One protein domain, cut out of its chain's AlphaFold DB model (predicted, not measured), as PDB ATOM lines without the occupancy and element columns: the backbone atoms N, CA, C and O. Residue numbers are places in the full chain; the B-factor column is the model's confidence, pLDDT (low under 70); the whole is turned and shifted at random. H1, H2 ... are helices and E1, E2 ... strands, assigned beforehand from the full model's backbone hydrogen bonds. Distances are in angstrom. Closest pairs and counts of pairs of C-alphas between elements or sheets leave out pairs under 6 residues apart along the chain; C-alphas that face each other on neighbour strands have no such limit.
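AT A GLANCE: This is residues 110 to 120 and 146 to 244 of the 547 residues of an uncharacterized protein of Oryza glumipatula (UniProt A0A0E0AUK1). A twisted four-stranded parallel sheet has H1 over one face, along E2 and E1, while H3 grazes it near E4 at the other edge. H2 lies off the sheet between these helices, touching H3 and near H1. The 110 printed residues, mixed in class with 54 in named elements, under half, run E1 E2 H1 E3 H2 E4 H3; the sheet order is E2 E1 E3 E4. The whole is compact, with a radius of gyration of the C-alphas of 13.7 A and spans of 42 by 33 by 25 A.

IN THESE COORDINATES: E1, residues 111 to 117, is 19.1 A long and begins at C-alpha 111 (-29.676, -6.711, 21.140). E2 is residues 152 to 158, 18.9 A; E3 is 176 to 180; E4 is 217 to 221. H1 is residues 162 to 172, 15.3 A; H2 is 203 to 209. H3, residues 225 to 236, is 16.0 A long and ends at C-alpha 236 (-34.040, -4.235, 2.917).

HOW THE PARTS SIT: The sheet is twisted, its C-alphas up to 4.3 A off the best plane. N 113 and O 153 of E1 and E2 are 2.8 A apart, N 116 and O 178 of E1 and E3 2.8 A, and N 177 and O 217 of E3 and E4 2.9 A, each within hydrogen-bond range. H1 is on the sheet at a height of 9.9 A, over E2 and E1, along the strands at 7 degrees to E1 on the local plane; the closest C-alphas of H1 and E1 are those of Leu 172 and Thr 112, 7.1 A. E2, H1, E3 form a split strand-helix-strand unit, parallel strands joined through a helix with E1 between them, and E3, H2, E4 an unsplit one; both crossovers are right-handed. H3 only grazes the sheet, with residues 225 to 232. H2 touches H3 at a steep tilt of 49 degrees, the same way, closest at the C-alphas of Pro 203 and Ile 228, 4.4 A. In H1 and H2 every O i to N i+4 pair is within hydrogen-bond range; in H3, 7 of 8.

THE WHOLE: The C-alphas farthest apart, of Asn 186 and Thr 241, are 43.6 A apart. Residues 121 to 145 are not printed, and C-alphas 120 and 146 are 16.7 A apart across this cut. The link from E3 to H2 is long, 22 residues. Mean pLDDT of the printed part is 78.0; residues 184 to 189 and 234 to 244 are among those under 70.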
ATOM      1  N   LYS A 110     -29.346 -10.997  23.414       68.62
ATOM      2  CA  LYS A 110     -28.831  -9.626  23.485       68.62
ATOM      3  C   LYS A 110     -29.130  -8.882  22.178       68.62
ATOM      4  O   LYS A 110     -29.052  -9.465  21.098       68.62
ATOM      5  N   CYS A 111     -29.491  -7.607  22.274       77.19
ATOM      6  CA  CYS A 111     -29.676  -6.711  21.140       77.19
ATOM      7  C   CYS A 111     -28.416  -5.857  20.970       77.19
ATOM      8  O   CYS A 111     -28.143  -4.986  21.795       77.19
ATOM      9  N   THR A 112     -27.654  -6.124  19.912       86.88
ATOM     10  CA  THR A 112     -26.447  -5.361  19.586       86.88
ATOM     11  C   THR A 112     -26.816  -4.090  18.824       86.88
ATOM     12  O   THR A 112     -27.436  -4.158  17.756       86.88
ATOM     13  N   VAL A 113     -26.412  -2.947  19.371       87.62
ATOM     14  CA  VAL A 113     -26.513  -1.615  18.773       87.62
ATOM     15  C   VAL A 113     -25.139  -1.204  18.261       87.62
ATOM     16  O   VAL A 113     -24.168  -1.239  19.013       87.62
ATOM     17  N   LEU A 114     -25.068  -0.769  17.005       91.94
ATOM     18  CA  LEU A 114     -23.908  -0.064  16.465       91.94
ATOM     19  C   LEU A 114     -24.254   1.422  16.332       91.94
ATOM     20  O   LEU A 114     -25.073   1.793  15.492       91.94
ATOM     21  N   ALA A 115     -23.651   2.258  17.170       90.25
ATOM     22  CA  ALA A 115     -23.779   3.706  17.126       90.25
ATOM     23  C   ALA A 115     -22.602   4.313  16.360       90.25
ATOM     24  O   ALA A 115     -21.451   4.037  16.683       90.25
ATOM     25  N   VAL A 116     -22.871   5.139  15.354       90.75
ATOM     26  CA  VAL A 116     -21.851   5.833  14.566       90.75
ATOM     27  C   VAL A 116     -22.073   7.329  14.686       90.75
ATOM     28  O   VAL A 116     -23.112   7.841  14.270       90.75
ATOM     29  N   LEU A 117     -21.090   8.018  15.257       88.00
ATOM     30  CA  LEU A 117     -21.120   9.457  15.497       88.00
ATOM     31  C   LEU A 117     -20.128  10.134  14.554       88.00
ATOM     32  O   LEU A 117     -18.934   9.824  14.596       88.00
ATOM     33  N   CYS A 118     -20.600  11.033  13.693       86.06
ATOM     34  CA  CYS A 118     -19.729  11.758  12.769       86.06
ATOM     35  C   CYS A 118     -19.063  12.961  13.460       86.06
ATOM     36  O   CYS A 118     -19.683  13.673  14.251       86.06
ATOM     37  N   GLY A 119     -17.807  13.243  13.104       72.94
ATOM     38  CA  GLY A 119     -17.058  14.394  13.620       72.94
ATOM     39  C   GLY A 119     -16.227  14.125  14.880       72.94
ATOM     40  O   GLY A 119     -16.179  13.023  15.425       72.94
ATOM     41  N   LYS A 120     -15.496  15.148  15.333       61.16
ATOM     42  CA  LYS A 120     -14.673  15.055  16.546       61.16
ATOM     43  C   LYS A 120     -15.585  15.205  17.760       61.16
ATOM     44  O   LYS A 120     -16.229  16.238  17.890       61.16
ATOM     45  N   LEU A 146     -25.699   6.905  24.875       73.62
ATOM     46  CA  LEU A 146     -25.918   5.536  24.413       73.62
ATOM     47  C   LEU A 146     -25.067   4.566  25.240       73.62
ATOM     48  O   LEU A 146     -23.914   4.289  24.915       73.62
ATOM     49  N   ILE A 147     -25.653   4.049  26.320       72.88
ATOM     50  CA  ILE A 147     -25.001   3.106  27.234       72.88
ATOM     51  C   ILE A 147     -25.556   1.688  27.093       72.88
ATOM     52  O   ILE A 147     -26.749   1.469  26.875       72.88
ATOM     53  N   SER A 148     -24.678   0.698  27.260       76.12
ATOM     54  CA  SER A 148     -25.095  -0.702  27.366       76.12
ATOM     55  C   SER A 148     -25.842  -0.921  28.678       76.12
ATOM     56  O   SER A 148     -25.321  -0.618  29.751       76.12
ATOM     57  N   SER A 149     -27.050  -1.474  28.606       64.94
ATOM     58  CA  SER A 149     -27.861  -1.770  29.788       64.94
ATOM     59  C   SER A 149     -28.818  -2.930  29.533       64.94
ATOM     60  O   SER A 149     -29.443  -3.039  28.474       64.94
ATOM     61  N   GLY A 150     -28.947  -3.820  30.518       70.25
ATOM     62  CA  GLY A 150     -29.845  -4.972  30.461       70.25
ATOM     63  C   GLY A 150     -29.559  -5.890  29.268       70.25
ATOM     64  O   GLY A 150     -28.590  -6.645  29.269       70.25
ATOM     65  N   ARG A 151     -30.448  -5.864  28.264       69.88
ATOM     66  CA  ARG A 151     -30.330  -6.663  27.028       69.88
ATOM     67  C   ARG A 151     -29.666  -5.902  25.880       69.88
ATOM     68  O   ARG A 151     -29.455  -6.505  24.832       69.88
ATOM     69  N   LEU A 152     -29.392  -4.611  26.051       75.19
ATOM     70  CA  LEU A 152     -28.821  -3.738  25.034       75.19
ATOM     71  C   LEU A 152     -27.298  -3.708  25.165       75.19
ATOM     72  O   LEU A 152     -26.777  -3.382  26.232       75.19
ATOM     73  N   GLU A 153     -26.599  -4.024  24.081       87.50
ATOM     74  CA  GLU A 153     -25.142  -3.946  23.996       87.50
ATOM     75  C   GLU A 153     -24.757  -2.916  22.932       87.50
ATOM     76  O   GLU A 153     -24.931  -3.148  21.737       87.50
ATOM     77  N   VAL A 154     -24.283  -1.756  23.379       87.31
ATOM     78  CA  VAL A 154     -23.950  -0.604  22.541       87.31
ATOM     79  C   VAL A 154     -22.463  -0.601  22.210       87.31
ATOM     80  O   VAL A 154     -21.618  -0.574  23.103       87.31
ATOM     81  N   HIS A 155     -22.165  -0.569  20.915       92.25
ATOM     82  CA  HIS A 155     -20.834  -0.361  20.362       92.25
ATOM     83  C   HIS A 155     -20.802   0.978  19.636       92.25
ATOM     84  O   HIS A 155     -21.560   1.174  18.686       92.25
ATOM     85  N   THR A 156     -19.924   1.883  20.059       92.06
ATOM     86  CA  THR A 156     -19.850   3.239  19.504       92.06
ATOM     87  C   THR A 156     -18.598   3.410  18.655       92.06
ATOM     88  O   THR A 156     -17.482   3.210  19.130       92.06
ATOM     89  N   LEU A 157     -18.786   3.821  17.405       92.25
ATOM     90  CA  LEU A 157     -17.742   4.275  16.500       92.25
ATOM     91  C   LEU A 157     -17.786   5.799  16.410       92.25
ATOM     92  O   LEU A 157     -18.807   6.381  16.047       92.25
ATOM     93  N   ILE A 158     -16.665   6.439  16.725       89.88
ATOM     94  CA  ILE A 158     -16.510   7.892  16.641       89.88
ATOM     95  C   ILE A 158     -15.674   8.201  15.408       89.88
ATOM     96  O   ILE A 158     -14.512   7.804  15.345       89.88
ATOM     97  N   ASN A 159     -16.273   8.912  14.455       88.81
ATOM     98  CA  ASN A 159     -15.674   9.287  13.178       88.81
ATOM     99  C   ASN A 159     -14.888   8.141  12.504       88.81
ATOM    100  O   ASN A 159     -13.690   8.300  12.245       88.81
ATOM    101  N   PRO A 160     -15.515   6.968  12.278       93.38
ATOM    102  CA  PRO A 160     -14.809   5.824  11.714       93.38
ATOM    103  C   PRO A 160     -14.415   6.077  10.259       93.38
ATOM    104  O   PRO A 160     -15.037   6.880   9.569       93.38
ATOM    105  N   THR A 161     -13.438   5.327   9.751       92.38
ATOM    106  CA  THR A 161     -13.283   5.152   8.300       92.38
ATOM    107  C   THR A 161     -14.331   4.170   7.761       92.38
ATOM    108  O   THR A 161     -14.906   3.374   8.510       92.38
ATOM    109  N   VAL A 162     -14.558   4.171   6.443       91.69
ATOM    110  CA  VAL A 162     -15.474   3.213   5.793       91.69
ATOM    111  C   VAL A 162     -15.082   1.760   6.098       91.69
ATOM    112  O   VAL A 162     -15.948   0.943   6.404       91.69
ATOM    113  N   ASP A 163     -13.787   1.439   6.087       92.75
ATOM    114  CA  ASP A 163     -13.305   0.083   6.372       92.75
ATOM    115  C   ASP A 163     -13.571  -0.338   7.820       92.75
ATOM    116  O   ASP A 163     -14.049  -1.450   8.054       92.75
ATOM    117  N   GLN A 164     -13.349   0.563   8.783       93.94
ATOM    118  CA  GLN A 164     -13.642   0.314  10.198       93.94
ATOM    119  C   GLN A 164     -15.133   0.062  10.428       93.94
ATOM    120  O   GLN A 164     -15.508  -0.850  11.165       93.94
ATOM    121  N   PHE A 165     -15.996   0.838   9.766       93.94
ATOM    122  CA  PHE A 165     -17.438   0.617   9.814       93.94
ATOM    123  C   PHE A 165     -17.819  -0.760   9.249       93.94
ATOM    124  O   PHE A 165     -18.580  -1.504   9.870       93.94
ATOM    125  N   LEU A 166     -17.270  -1.134   8.088       92.81
ATOM    126  CA  LEU A 166     -17.560  -2.420   7.448       92.81
ATOM    127  C   LEU A 166     -17.063  -3.614   8.273       92.81
ATOM    128  O   LEU A 166     -17.732  -4.651   8.313       92.81
ATOM    129  N   GLU A 167     -15.905  -3.483   8.916       94.44
ATOM    130  CA  GLU A 167     -15.365  -4.484   9.831       94.44
ATOM    131  C   GLU A 167     -16.267  -4.652  11.057       94.44
ATOM    132  O   GLU A 167     -16.673  -5.776  11.364       94.44
ATOM    133  N   ALA A 168     -16.674  -3.546  11.685       93.44
ATOM    134  CA  ALA A 168     -17.588  -3.563  12.822       93.44
ATOM    135  C   ALA A 168     -18.947  -4.177  12.458       93.44
ATOM    136  O   ALA A 168     -19.445  -5.035  13.181       93.44
ATOM    137  N   GLN A 169     -19.527  -3.814  11.308       92.12
ATOM    138  CA  GLN A 169     -20.778  -4.407  10.825       92.12
ATOM    139  C   GLN A 169     -20.650  -5.930  10.652       92.12
ATOM    140  O   GLN A 169     -21.548  -6.671  11.049       92.12
ATOM    141  N   ARG A 170     -19.526  -6.411  10.100       90.81
ATOM    142  CA  ARG A 170     -19.284  -7.848   9.892       90.81
ATOM    143  C   ARG A 170     -19.086  -8.599  11.208       90.81
ATOM    144  O   ARG A 170     -19.593  -9.710  11.344       90.81
ATOM    145  N   ALA A 171     -18.345  -8.009  12.143       92.50
ATOM    146  CA  ALA A 171     -18.037  -8.618  13.430       92.50
ATOM    147  C   ALA A 171     -19.252  -8.643  14.368       92.50
ATOM    148  O   ALA A 171     -19.494  -9.646  15.035       92.50
ATOM    149  N   LEU A 172     -20.018  -7.550  14.407       90.62
ATOM    150  CA  LEU A 172     -21.082  -7.342  15.388       90.62
ATOM    151  C   LEU A 172     -22.462  -7.784  14.903       90.62
ATOM    152  O   LEU A 172     -23.322  -8.041  15.743       90.62
ATOM    153  N   GLN A 173     -22.683  -7.835  13.582       88.88
ATOM    154  CA  GLN A 173     -23.987  -8.112  12.962       88.88
ATOM    155  C   GLN A 173     -25.128  -7.366  13.684       88.88
ATOM    156  O   GLN A 173     -26.041  -7.990  14.239       88.88
ATOM    157  N   PRO A 174     -25.035  -6.026  13.776       86.88
ATOM    158  CA  PRO A 174     -25.895  -5.254  14.655       86.88
ATOM    159  C   PRO A 174     -27.349  -5.336  14.200       86.88
ATOM    160  O   PRO A 174     -27.668  -5.276  13.013       86.88
ATOM    161  N   ARG A 175     -28.252  -5.420  15.173       81.31
ATOM    162  CA  ARG A 175     -29.696  -5.436  14.916       81.31
ATOM    163  C   ARG A 175     -30.283  -4.041  14.844       81.31
ATOM    164  O   ARG A 175     -31.306  -3.841  14.196       81.31
ATOM    165  N   PHE A 176     -29.627  -3.103  15.513       82.56
ATOM    166  CA  PHE A 176     -29.976  -1.699  15.539       82.56
ATOM    167  C   PHE A 176     -28.746  -0.886  15.142       82.56
ATOM    168  O   PHE A 176     -27.666  -1.082  15.699       82.56
ATOM    169  N   MET A 177     -28.908   0.041  14.206       85.94
ATOM    170  CA  MET A 177     -27.894   1.041  13.885       85.94
ATOM    171  C   MET A 177     -28.394   2.430  14.265       85.94
ATOM    172  O   MET A 177     -29.482   2.825  13.859       85.94
ATOM    173  N   TYR A 178     -27.592   3.162  15.030       85.25
ATOM    174  CA  TYR A 178     -27.787   4.583  15.306       85.25
ATOM    175  C   TYR A 178     -26.747   5.365  14.513       85.25
ATOM    176  O   TYR A 178     -25.556   5.097  14.654       85.25
ATOM    177  N   LEU A 179     -27.171   6.305  13.679       86.50
ATOM    178  CA  LEU A 179     -26.273   7.074  12.825       86.50
ATOM    179  C   LEU A 179     -26.546   8.556  13.033       86.50
ATOM    180  O   LEU A 179     -27.633   9.037  12.713       86.50
ATOM    181  N   GLN A 180     -25.549   9.263  13.548       85.38
ATOM    182  CA  GLN A 180     -25.621  10.694  13.795       85.38
ATOM    183  C   GLN A 180     -24.665  11.434  12.867       85.38
ATOM    184  O   GLN A 180     -23.496  11.063  12.735       85.38
ATOM    185  N   GLY A 181     -25.179  12.481  12.222       84.38
ATOM    186  CA  GLY A 181     -24.402  13.379  11.375       84.38
ATOM    187  C   GLY A 181     -23.405  14.222  12.169       84.38
ATOM    188  O   GLY A 181     -23.337  14.157  13.394       84.38
ATOM    189  N   GLN A 182     -22.580  14.997  11.469       84.44
ATOM    190  CA  GLN A 182     -21.496  15.742  12.105       84.44
ATOM    191  C   GLN A 182     -22.034  16.775  13.103       84.44
ATOM    192  O   GLN A 182     -22.790  17.664  12.720       84.44
ATOM    193  N   GLN A 183     -21.611  16.722  14.364       74.44
ATOM    194  CA  GLN A 183     -21.938  17.784  15.317       74.44
ATOM    195  C   GLN A 183     -21.176  19.068  14.938       74.44
ATOM    196  O   GLN A 183     -19.946  19.065  14.873       74.44
ATOM    197  N   LEU A 184     -21.900  20.149  14.631       69.62
ATOM    198  CA  LEU A 184     -21.307  21.443  14.273       69.62
ATOM    199  C   LEU A 184     -20.944  22.252  15.530       69.62
ATOM    200  O   LEU A 184     -21.553  22.069  16.582       69.62
ATOM    201  N   ASP A 185     -19.984  23.177  15.411       61.66
ATOM    202  CA  ASP A 185     -19.378  23.929  16.532       61.66
ATOM    203  C   ASP A 185     -20.368  24.738  17.393       61.66
ATOM    204  O   ASP A 185     -20.040  25.132  18.510       61.66
ATOM    205  N   ASN A 186     -21.572  25.010  16.887       60.66
ATOM    206  CA  ASN A 186     -22.622  25.697  17.635       60.66
ATOM    207  C   ASN A 186     -23.564  24.748  18.395       60.66
ATOM    208  O   ASN A 186     -24.473  25.245  19.048       60.66
ATOM    209  N   GLU A 187     -23.396  23.423  18.286       57.94
ATOM    210  CA  GLU A 187     -24.241  22.360  18.874       57.94
ATOM    211  C   GLU A 187     -25.750  22.454  18.544       57.94
ATOM    212  O   GLU A 187     -26.544  21.633  18.995       57.94
ATOM    213  N   GLU A 188     -26.160  23.427  17.725       54.50
ATOM    214  CA  GLU A 188     -27.558  23.712  17.391       54.50
ATOM    215  C   GLU A 188     -28.039  22.947  16.156       54.50
ATOM    216  O   GLU A 188     -29.245  22.838  15.928       54.50
ATOM    217  N   LYS A 189     -27.118  22.451  15.318       66.19
ATOM    218  CA  LYS A 189     -27.453  21.747  14.077       66.19
ATOM    219  C   LYS A 189     -26.548  20.550  13.850       66.19
ATOM    220  O   LYS A 189     -25.331  20.626  14.009       66.19
ATOM    221  N   ILE A 190     -27.173  19.472  13.397       73.94
ATOM    222  CA  ILE A 190     -26.487  18.267  12.955       73.94
ATOM    223  C   ILE A 190     -26.184  18.409  11.465       73.94
ATOM    224  O   ILE A 190     -27.054  18.760  10.668       73.94
ATOM    225  N   GLY A 191     -24.920  18.203  11.116       78.25
ATOM    226  CA  GLY A 191     -24.373  18.240   9.770       78.25
ATOM    227  C   GLY A 191     -24.506  16.905   9.040       78.25
ATOM    228  O   GLY A 191     -25.189  15.986   9.482       78.25
ATOM    229  N   THR A 192     -23.862  16.806   7.886       84.75
ATOM    230  CA  THR A 192     -23.904  15.642   6.992       84.75
ATOM    231  C   THR A 192     -23.212  14.401   7.580       84.75
ATOM    232  O   THR A 192     -22.531  14.477   8.607       84.75
ATOM    233  N   LEU A 193     -23.406  13.235   6.953       85.50
ATOM    234  CA  LEU A 193     -22.718  11.998   7.328       85.50
ATOM    235  C   LEU A 193     -21.307  11.992   6.739       85.50
ATOM    236  O   LEU A 193     -21.113  11.705   5.558       85.50
ATOM    237  N   VAL A 194     -20.321  12.280   7.585       86.50
ATOM    238  CA  VAL A 194     -18.904  12.290   7.212       86.50
ATOM    239  C   VAL A 194     -18.147  11.306   8.095       86.50
ATOM    240  O   VAL A 194     -18.170  11.415   9.322       86.50
ATOM    241  N   TRP A 195     -17.496  10.335   7.460       88.44
ATOM    242  CA  TRP A 195     -16.768   9.237   8.092       88.44
ATOM    243  C   TRP A 195     -15.284   9.336   7.740       88.44
ATOM    244  O   TRP A 195     -14.872   9.026   6.617       88.44
ATOM    245  N   GLY A 196     -14.470   9.805   8.689       83.12
ATOM    246  CA  GLY A 196     -13.080  10.161   8.417       83.12
ATOM    247  C   GLY A 196     -13.035  11.353   7.463       83.12
ATOM    248  O   GLY A 196     -13.522  12.426   7.811       83.12
ATOM    249  N   ASP A 197     -12.501  11.141   6.260       81.19
ATOM    250  CA  ASP A 197     -12.457  12.142   5.183       81.19
ATOM    251  C   ASP A 197     -13.492  11.873   4.069       81.19
ATOM    252  O   ASP A 197     -13.540  12.593   3.073       81.19
ATOM    253  N   ALA A 198     -14.312  10.823   4.204       85.06
ATOM    254  CA  ALA A 198     -15.298  10.435   3.201       85.06
ATOM    255  C   ALA A 198     -16.692  10.981   3.544       85.06
ATOM    256  O   ALA A 198     -17.235  10.690   4.611       85.06
ATOM    257  N   ASP A 199     -17.299  11.722   2.615       85.75
ATOM    258  CA  ASP A 199     -18.722  12.064   2.678       85.75
ATOM    259  C   ASP A 199     -19.552  10.872   2.185       85.75
ATOM    260  O   ASP A 199     -19.466  10.468   1.022       85.75
ATOM    261  N   VAL A 200     -20.341  10.292   3.087       87.12
ATOM    262  CA  VAL A 200     -21.216   9.145   2.807       87.12
ATOM    263  C   VAL A 200     -22.692   9.544   2.825       87.12
ATOM    264  O   VAL A 200     -23.563   8.688   2.948       87.12
ATOM    265  N   SER A 201     -22.992  10.837   2.700       85.50
ATOM    266  CA  SER A 201     -24.363  11.366   2.733       85.50
ATOM    267  C   SER A 201     -25.170  11.064   1.473       85.50
ATOM    268  O   SER A 201     -26.394  11.211   1.482       85.50
ATOM    269  N   ASP A 202     -24.514  10.652   0.385       89.00
ATOM    270  CA  ASP A 202     -25.215  10.198  -0.813       89.00
ATOM    271  C   ASP A 202     -26.002   8.901  -0.520       89.00
ATOM    272  O   ASP A 202     -25.408   7.905  -0.090       89.00
ATOM    273  N   PRO A 203     -27.326   8.858  -0.776       86.50
ATOM    274  CA  PRO A 203     -28.154   7.693  -0.466       86.50
ATOM    275  C   PRO A 203     -27.700   6.384  -1.131       86.50
ATOM    276  O   PRO A 203     -27.824   5.315  -0.529       86.50
ATOM    277  N   GLN A 204     -27.183   6.439  -2.362       87.25
ATOM    278  CA  GLN A 204     -26.761   5.245  -3.102       87.25
ATOM    279  C   GLN A 204     -25.418   4.723  -2.591       87.25
ATOM    280  O   GLN A 204     -25.263   3.512  -2.401       87.25
ATOM    281  N   ILE A 205     -24.480   5.629  -2.301       88.00
ATOM    282  CA  ILE A 205     -23.220   5.295  -1.637       88.00
ATOM    283  C   ILE A 205     -23.528   4.673  -0.277       88.00
ATOM    284  O   ILE A 205     -23.128   3.533  -0.036       88.00
ATOM    285  N   PHE A 206     -24.314   5.342   0.569       87.94
ATOM    286  CA  PHE A 206     -24.643   4.853   1.906       87.94
ATOM    287  C   PHE A 206     -25.302   3.471   1.875       87.94
ATOM    288  O   PHE A 206     -24.857   2.536   2.543       87.94
ATOM    289  N   SER A 207     -26.333   3.297   1.044       85.94
ATOM    290  CA  SER A 207     -27.039   2.021   0.954       85.94
ATOM    291  C   SER A 207     -26.138   0.887   0.458       85.94
ATOM    292  O   SER A 207     -26.444  -0.281   0.688       85.94
ATOM    293  N   SER A 208     -25.054   1.173  -0.274       87.56
ATOM    294  CA  SER A 208     -24.076   0.163  -0.717       87.56
ATOM    295  C   SER A 208     -23.134  -0.308   0.399       87.56
ATOM    296  O   SER A 208     -22.596  -1.416   0.323       87.56
ATOM    297  N   LEU A 209     -22.970   0.499   1.451       89.44
ATOM    298  CA  LEU A 209     -22.132   0.182   2.609       89.44
ATOM    299  C   LEU A 209     -22.833  -0.753   3.598       89.44
ATOM    300  O   LEU A 209     -22.171  -1.520   4.303       89.44
ATOM    301  N   ILE A 210     -24.165  -0.735   3.630       87.81
ATOM    302  CA  ILE A 210     -24.937  -1.658   4.458       87.81
ATOM    303  C   ILE A 210     -24.950  -3.035   3.791       87.81
ATOM    304  O   ILE A 210     -25.473  -3.206   2.688       87.81
ATOM    305  N   ARG A 211     -24.344  -4.025   4.455       82.94
ATOM    306  CA  ARG A 211     -24.169  -5.389   3.932       82.94
ATOM    307  C   ARG A 211     -24.960  -6.402   4.767       82.94
ATOM    308  O   ARG A 211     -25.150  -6.169   5.956       82.94
ATOM    309  N   PRO A 212     -25.369  -7.544   4.181       79.62
ATOM    310  CA  PRO A 212     -25.967  -8.638   4.938       79.62
ATOM    311  C   PRO A 212     -25.040  -9.165   6.060       79.62
ATOM    312  O   PRO A 212     -23.829  -9.262   5.832       79.62
ATOM    313  N   PRO A 213     -25.590  -9.577   7.221       81.38
ATOM    314  CA  PRO A 213     -27.008  -9.498   7.588       81.38
ATOM    315  C   PRO A 213     -27.451  -8.049   7.836       81.38
ATOM    316  O   PRO A 213     -26.768  -7.289   8.518       81.38
ATOM    317  N   PHE A 214     -28.596  -7.668   7.264       79.88
ATOM    318  CA  PHE A 214     -29.110  -6.304   7.380       79.88
ATOM    319  C   PHE A 214     -29.604  -6.019   8.806       79.88
ATOM    320  O   PHE A 214     -30.212  -6.900   9.425       79.88
ATOM    321  N   PRO A 215     -29.397  -4.793   9.321       79.31
ATOM    322  CA  PRO A 215     -29.976  -4.391  10.593       79.31
ATOM    323  C   PRO A 215     -31.505  -4.423  10.516       79.31
ATOM    324  O   PRO A 215     -32.104  -4.114   9.488       79.31
ATOM    325  N   THR A 216     -32.147  -4.770  11.632       75.75
ATOM    326  CA  THR A 216     -33.610  -4.719  11.762       75.75
ATOM    327  C   THR A 216     -34.106  -3.275  11.857       75.75
ATOM    328  O   THR A 216     -35.211  -2.975  11.415       75.75
ATOM    329  N   ILE A 217     -33.309  -2.385  12.459       78.38
ATOM    330  CA  ILE A 217     -33.666  -0.985  12.710       78.38
ATOM    331  C   ILE A 217     -32.475  -0.090  12.367       78.38
ATOM    332  O   ILE A 217     -31.348  -0.375  12.775       78.38
ATOM    333  N   VAL A 218     -32.733   1.010  11.662       82.69
ATOM    334  CA  VAL A 218     -31.756   2.076  11.410       82.69
ATOM    335  C   VAL A 218     -32.380   3.401  11.833       82.69
ATOM    336  O   VAL A 218     -33.407   3.801  11.293       82.69
ATOM    337  N   TYR A 219     -31.767   4.068  12.807       83.19
ATOM    338  CA  TYR A 219     -32.124   5.415  13.232       83.19
ATOM    339  C   TYR A 219     -31.140   6.416  12.630       83.19
ATOM    340  O   TYR A 219     -29.926   6.268  12.784       83.19
ATOM    341  N   LEU A 220     -31.679   7.420  11.940       82.19
ATOM    342  CA  LEU A 220     -30.918   8.431  11.217       82.19
ATOM    343  C   LEU A 220     -31.159   9.804  11.843       82.19
ATOM    344  O   LEU A 220     -32.235  10.377  11.696       82.19
ATOM    345  N   GLU A 221     -30.136  10.348  12.487       82.12
ATOM    346  CA  GLU A 221     -30.113  11.716  12.995       82.12
ATOM    347  C   GLU A 221     -29.238  12.571  12.071       82.12
ATOM    348  O   GLU A 221     -28.095  12.903  12.382       82.12
ATOM    349  N   VAL A 222     -29.727  12.813  10.852       78.25
ATOM    350  CA  VAL A 222     -28.954  13.438   9.763       78.25
ATOM    351  C   VAL A 222     -29.849  14.340   8.905       78.25
ATOM    352  O   VAL A 222     -31.038  14.044   8.730       78.25
ATOM    353  N   PRO A 223     -29.305  15.410   8.297       75.81
ATOM    354  CA  PRO A 223     -30.025  16.198   7.305       75.81
ATOM    355  C   PRO A 223     -30.503  15.333   6.137       75.81
ATOM    356  O   PRO A 223     -29.754  14.513   5.614       75.81
ATOM    357  N   SER A 224     -31.740  15.548   5.677       69.94
ATOM    358  CA  SER A 224     -32.334  14.792   4.557       69.94
ATOM    359  C   SER A 224     -32.335  13.263   4.741       69.94
ATOM    360  O   SER A 224     -32.315  12.527   3.751       69.94
ATOM    361  N   GLY A 225     -32.393  12.776   5.989       75.12
ATOM    362  CA  GLY A 225     -32.377  11.345   6.314       75.12
ATOM    363  C   GLY A 225     -33.444  10.511   5.596       75.12
ATOM    364  O   GLY A 225     -33.215   9.336   5.335       75.12
ATOM    365  N   GLU A 226     -34.559  11.117   5.178       77.50
ATOM    366  CA  GLU A 226     -35.602  10.459   4.381       77.50
ATOM    367  C   GLU A 226     -35.058   9.838   3.083       77.50
ATOM    368  O   GLU A 226     -35.354   8.683   2.783       77.50
ATOM    369  N   LYS A 227     -34.205  10.552   2.335       81.06
ATOM    370  CA  LYS A 227     -33.649  10.049   1.065       81.06
ATOM    371  C   LYS A 227     -32.753   8.831   1.289       81.06
ATOM    372  O   LYS A 227     -32.787   7.872   0.518       81.06
ATOM    373  N   ILE A 228     -31.966   8.866   2.364       82.06
ATOM    374  CA  ILE A 228     -31.104   7.757   2.785       82.06
ATOM    375  C   ILE A 228     -31.972   6.570   3.215       82.06
ATOM    376  O   ILE A 228     -31.752   5.448   2.760       82.06
ATOM    377  N   ALA A 229     -33.004   6.822   4.022       82.06
ATOM    378  CA  ALA A 229     -33.941   5.808   4.485       82.06
ATOM    379  C   ALA A 229     -34.681   5.124   3.321       82.06
ATOM    380  O   ALA A 229     -34.750   3.898   3.291       82.06
ATOM    381  N   GLN A 230     -35.162   5.877   2.325       81.12
ATOM    382  CA  GLN A 230     -35.810   5.332   1.122       81.12
ATOM    383  C   GLN A 230     -34.858   4.439   0.309       81.12
ATOM    384  O   GLN A 230     -35.236   3.351  -0.132       81.12
ATOM    385  N   SER A 231     -33.597   4.857   0.141       82.00
ATOM    386  CA  SER A 231     -32.589   4.041  -0.550       82.00
ATOM    387  C   SER A 231     -32.308   2.733   0.199       82.00
ATOM    388  O   SER A 231     -32.266   1.665  -0.417       82.00
ATOM    389  N   LEU A 232     -32.207   2.777   1.533       79.88
ATOM    390  CA  LEU A 232     -32.058   1.582   2.370       79.88
ATOM    391  C   LEU A 232     -33.278   0.665   2.295       79.88
ATOM    392  O   LEU A 232     -33.120  -0.546   2.136       79.88
ATOM    393  N   GLN A 233     -34.483   1.233   2.356       72.50
ATOM    394  CA  GLN A 233     -35.732   0.486   2.276       72.50
ATOM    395  C   GLN A 233     -35.778  -0.362   1.003       72.50
ATOM    396  O   GLN A 233     -36.092  -1.542   1.081       72.50
ATOM    397  N   SER A 234     -35.366   0.175  -0.150       67.56
ATOM    398  CA  SER A 234     -35.338  -0.589  -1.407       67.56
ATOM    399  C   SER A 234     -34.446  -1.845  -1.368       67.56
ATOM    400  O   SER A 234     -34.734  -2.828  -2.049       67.56
ATOM    401  N   LYS A 235     -33.389  -1.859  -0.542       66.00
ATOM    402  CA  LYS A 235     -32.497  -3.022  -0.370       66.00
ATOM    403  C   LYS A 235     -32.983  -3.987   0.700       66.00
ATOM    404  O   LYS A 235     -32.842  -5.196   0.540       66.00
ATOM    405  N   ILE A 236     -33.556  -3.453   1.776       59.16
ATOM    406  CA  ILE A 236     -34.040  -4.235   2.917       59.16
ATOM    407  C   ILE A 236     -35.399  -4.888   2.583       59.16
ATOM    408  O   ILE A 236     -35.629  -6.037   2.949       59.16
ATOM    409  N   CYS A 237     -36.265  -4.223   1.809       45.38
ATOM    410  CA  CYS A 237     -37.594  -4.714   1.416       45.38
ATOM    411  C   CYS A 237     -37.599  -5.771   0.299       45.38
ATOM    412  O   CYS A 237     -38.627  -6.415   0.116       45.38
ATOM    413  N   ASN A 238     -36.479  -6.024  -0.394       32.66
ATOM    414  CA  ASN A 238     -36.363  -7.190  -1.289       32.66
ATOM    415  C   ASN A 238     -36.377  -8.531  -0.524       32.66
ATOM    416  O   ASN A 238     -36.449  -9.596  -1.136       32.66
ATOM    417  N   PHE A 239     -36.356  -8.492   0.811       30.69
ATOM    418  CA  PHE A 239     -36.647  -9.625   1.679       30.69
ATOM    419  C   PHE A 239     -38.086  -9.512   2.184       30.69
ATOM    420  O   PHE A 239     -38.356  -9.071   3.303       30.69
ATOM    421  N   HIS A 240     -39.033  -9.912   1.336       25.88
ATOM    422  CA  HIS A 240     -40.381 -10.222   1.794       25.88
ATOM    423  C   HIS A 240     -40.281 -11.258   2.923       25.88
ATOM    424  O   HIS A 240     -39.602 -12.272   2.782       25.88
ATOM    425  N   THR A 241     -40.955 -10.989   4.042       26.55
ATOM    426  CA  THR A 241     -41.024 -11.809   5.266       26.55
ATOM    427  C   THR A 241     -39.739 -11.917   6.097       26.55
ATOM    428  O   THR A 241     -39.032 -12.915   6.058       26.55
ATOM    429  N   LEU A 242     -39.503 -10.943   6.984       22.64
ATOM    430  CA  LEU A 242     -38.661 -11.156   8.167       22.64
ATOM    431  C   LEU A 242     -39.483 -10.962   9.438       22.64
ATOM    432  O   LEU A 242     -39.596  -9.892  10.028       22.64
ATOM    433  N   SER A 243     -40.100 -12.072   9.816       21.62
ATOM    434  CA  SER A 243     -40.587 -12.352  11.149       21.62
ATOM    435  C   SER A 243     -39.402 -12.585  12.108       21.62
ATOM    436  O   SER A 243     -38.337 -13.050  11.717       21.62
ATOM    437  N   LEU A 244     -39.653 -12.303  13.390       25.23
ATOM    438  CA  LEU A 244     -38.915 -12.742  14.582       25.23
ATOM    439  C   LEU A 244     -37.656 -11.965  15.071       25.23
ATOM    440  O   LEU A 244     -36.517 -12.167  14.664       25.23
TER     441      LEU A 244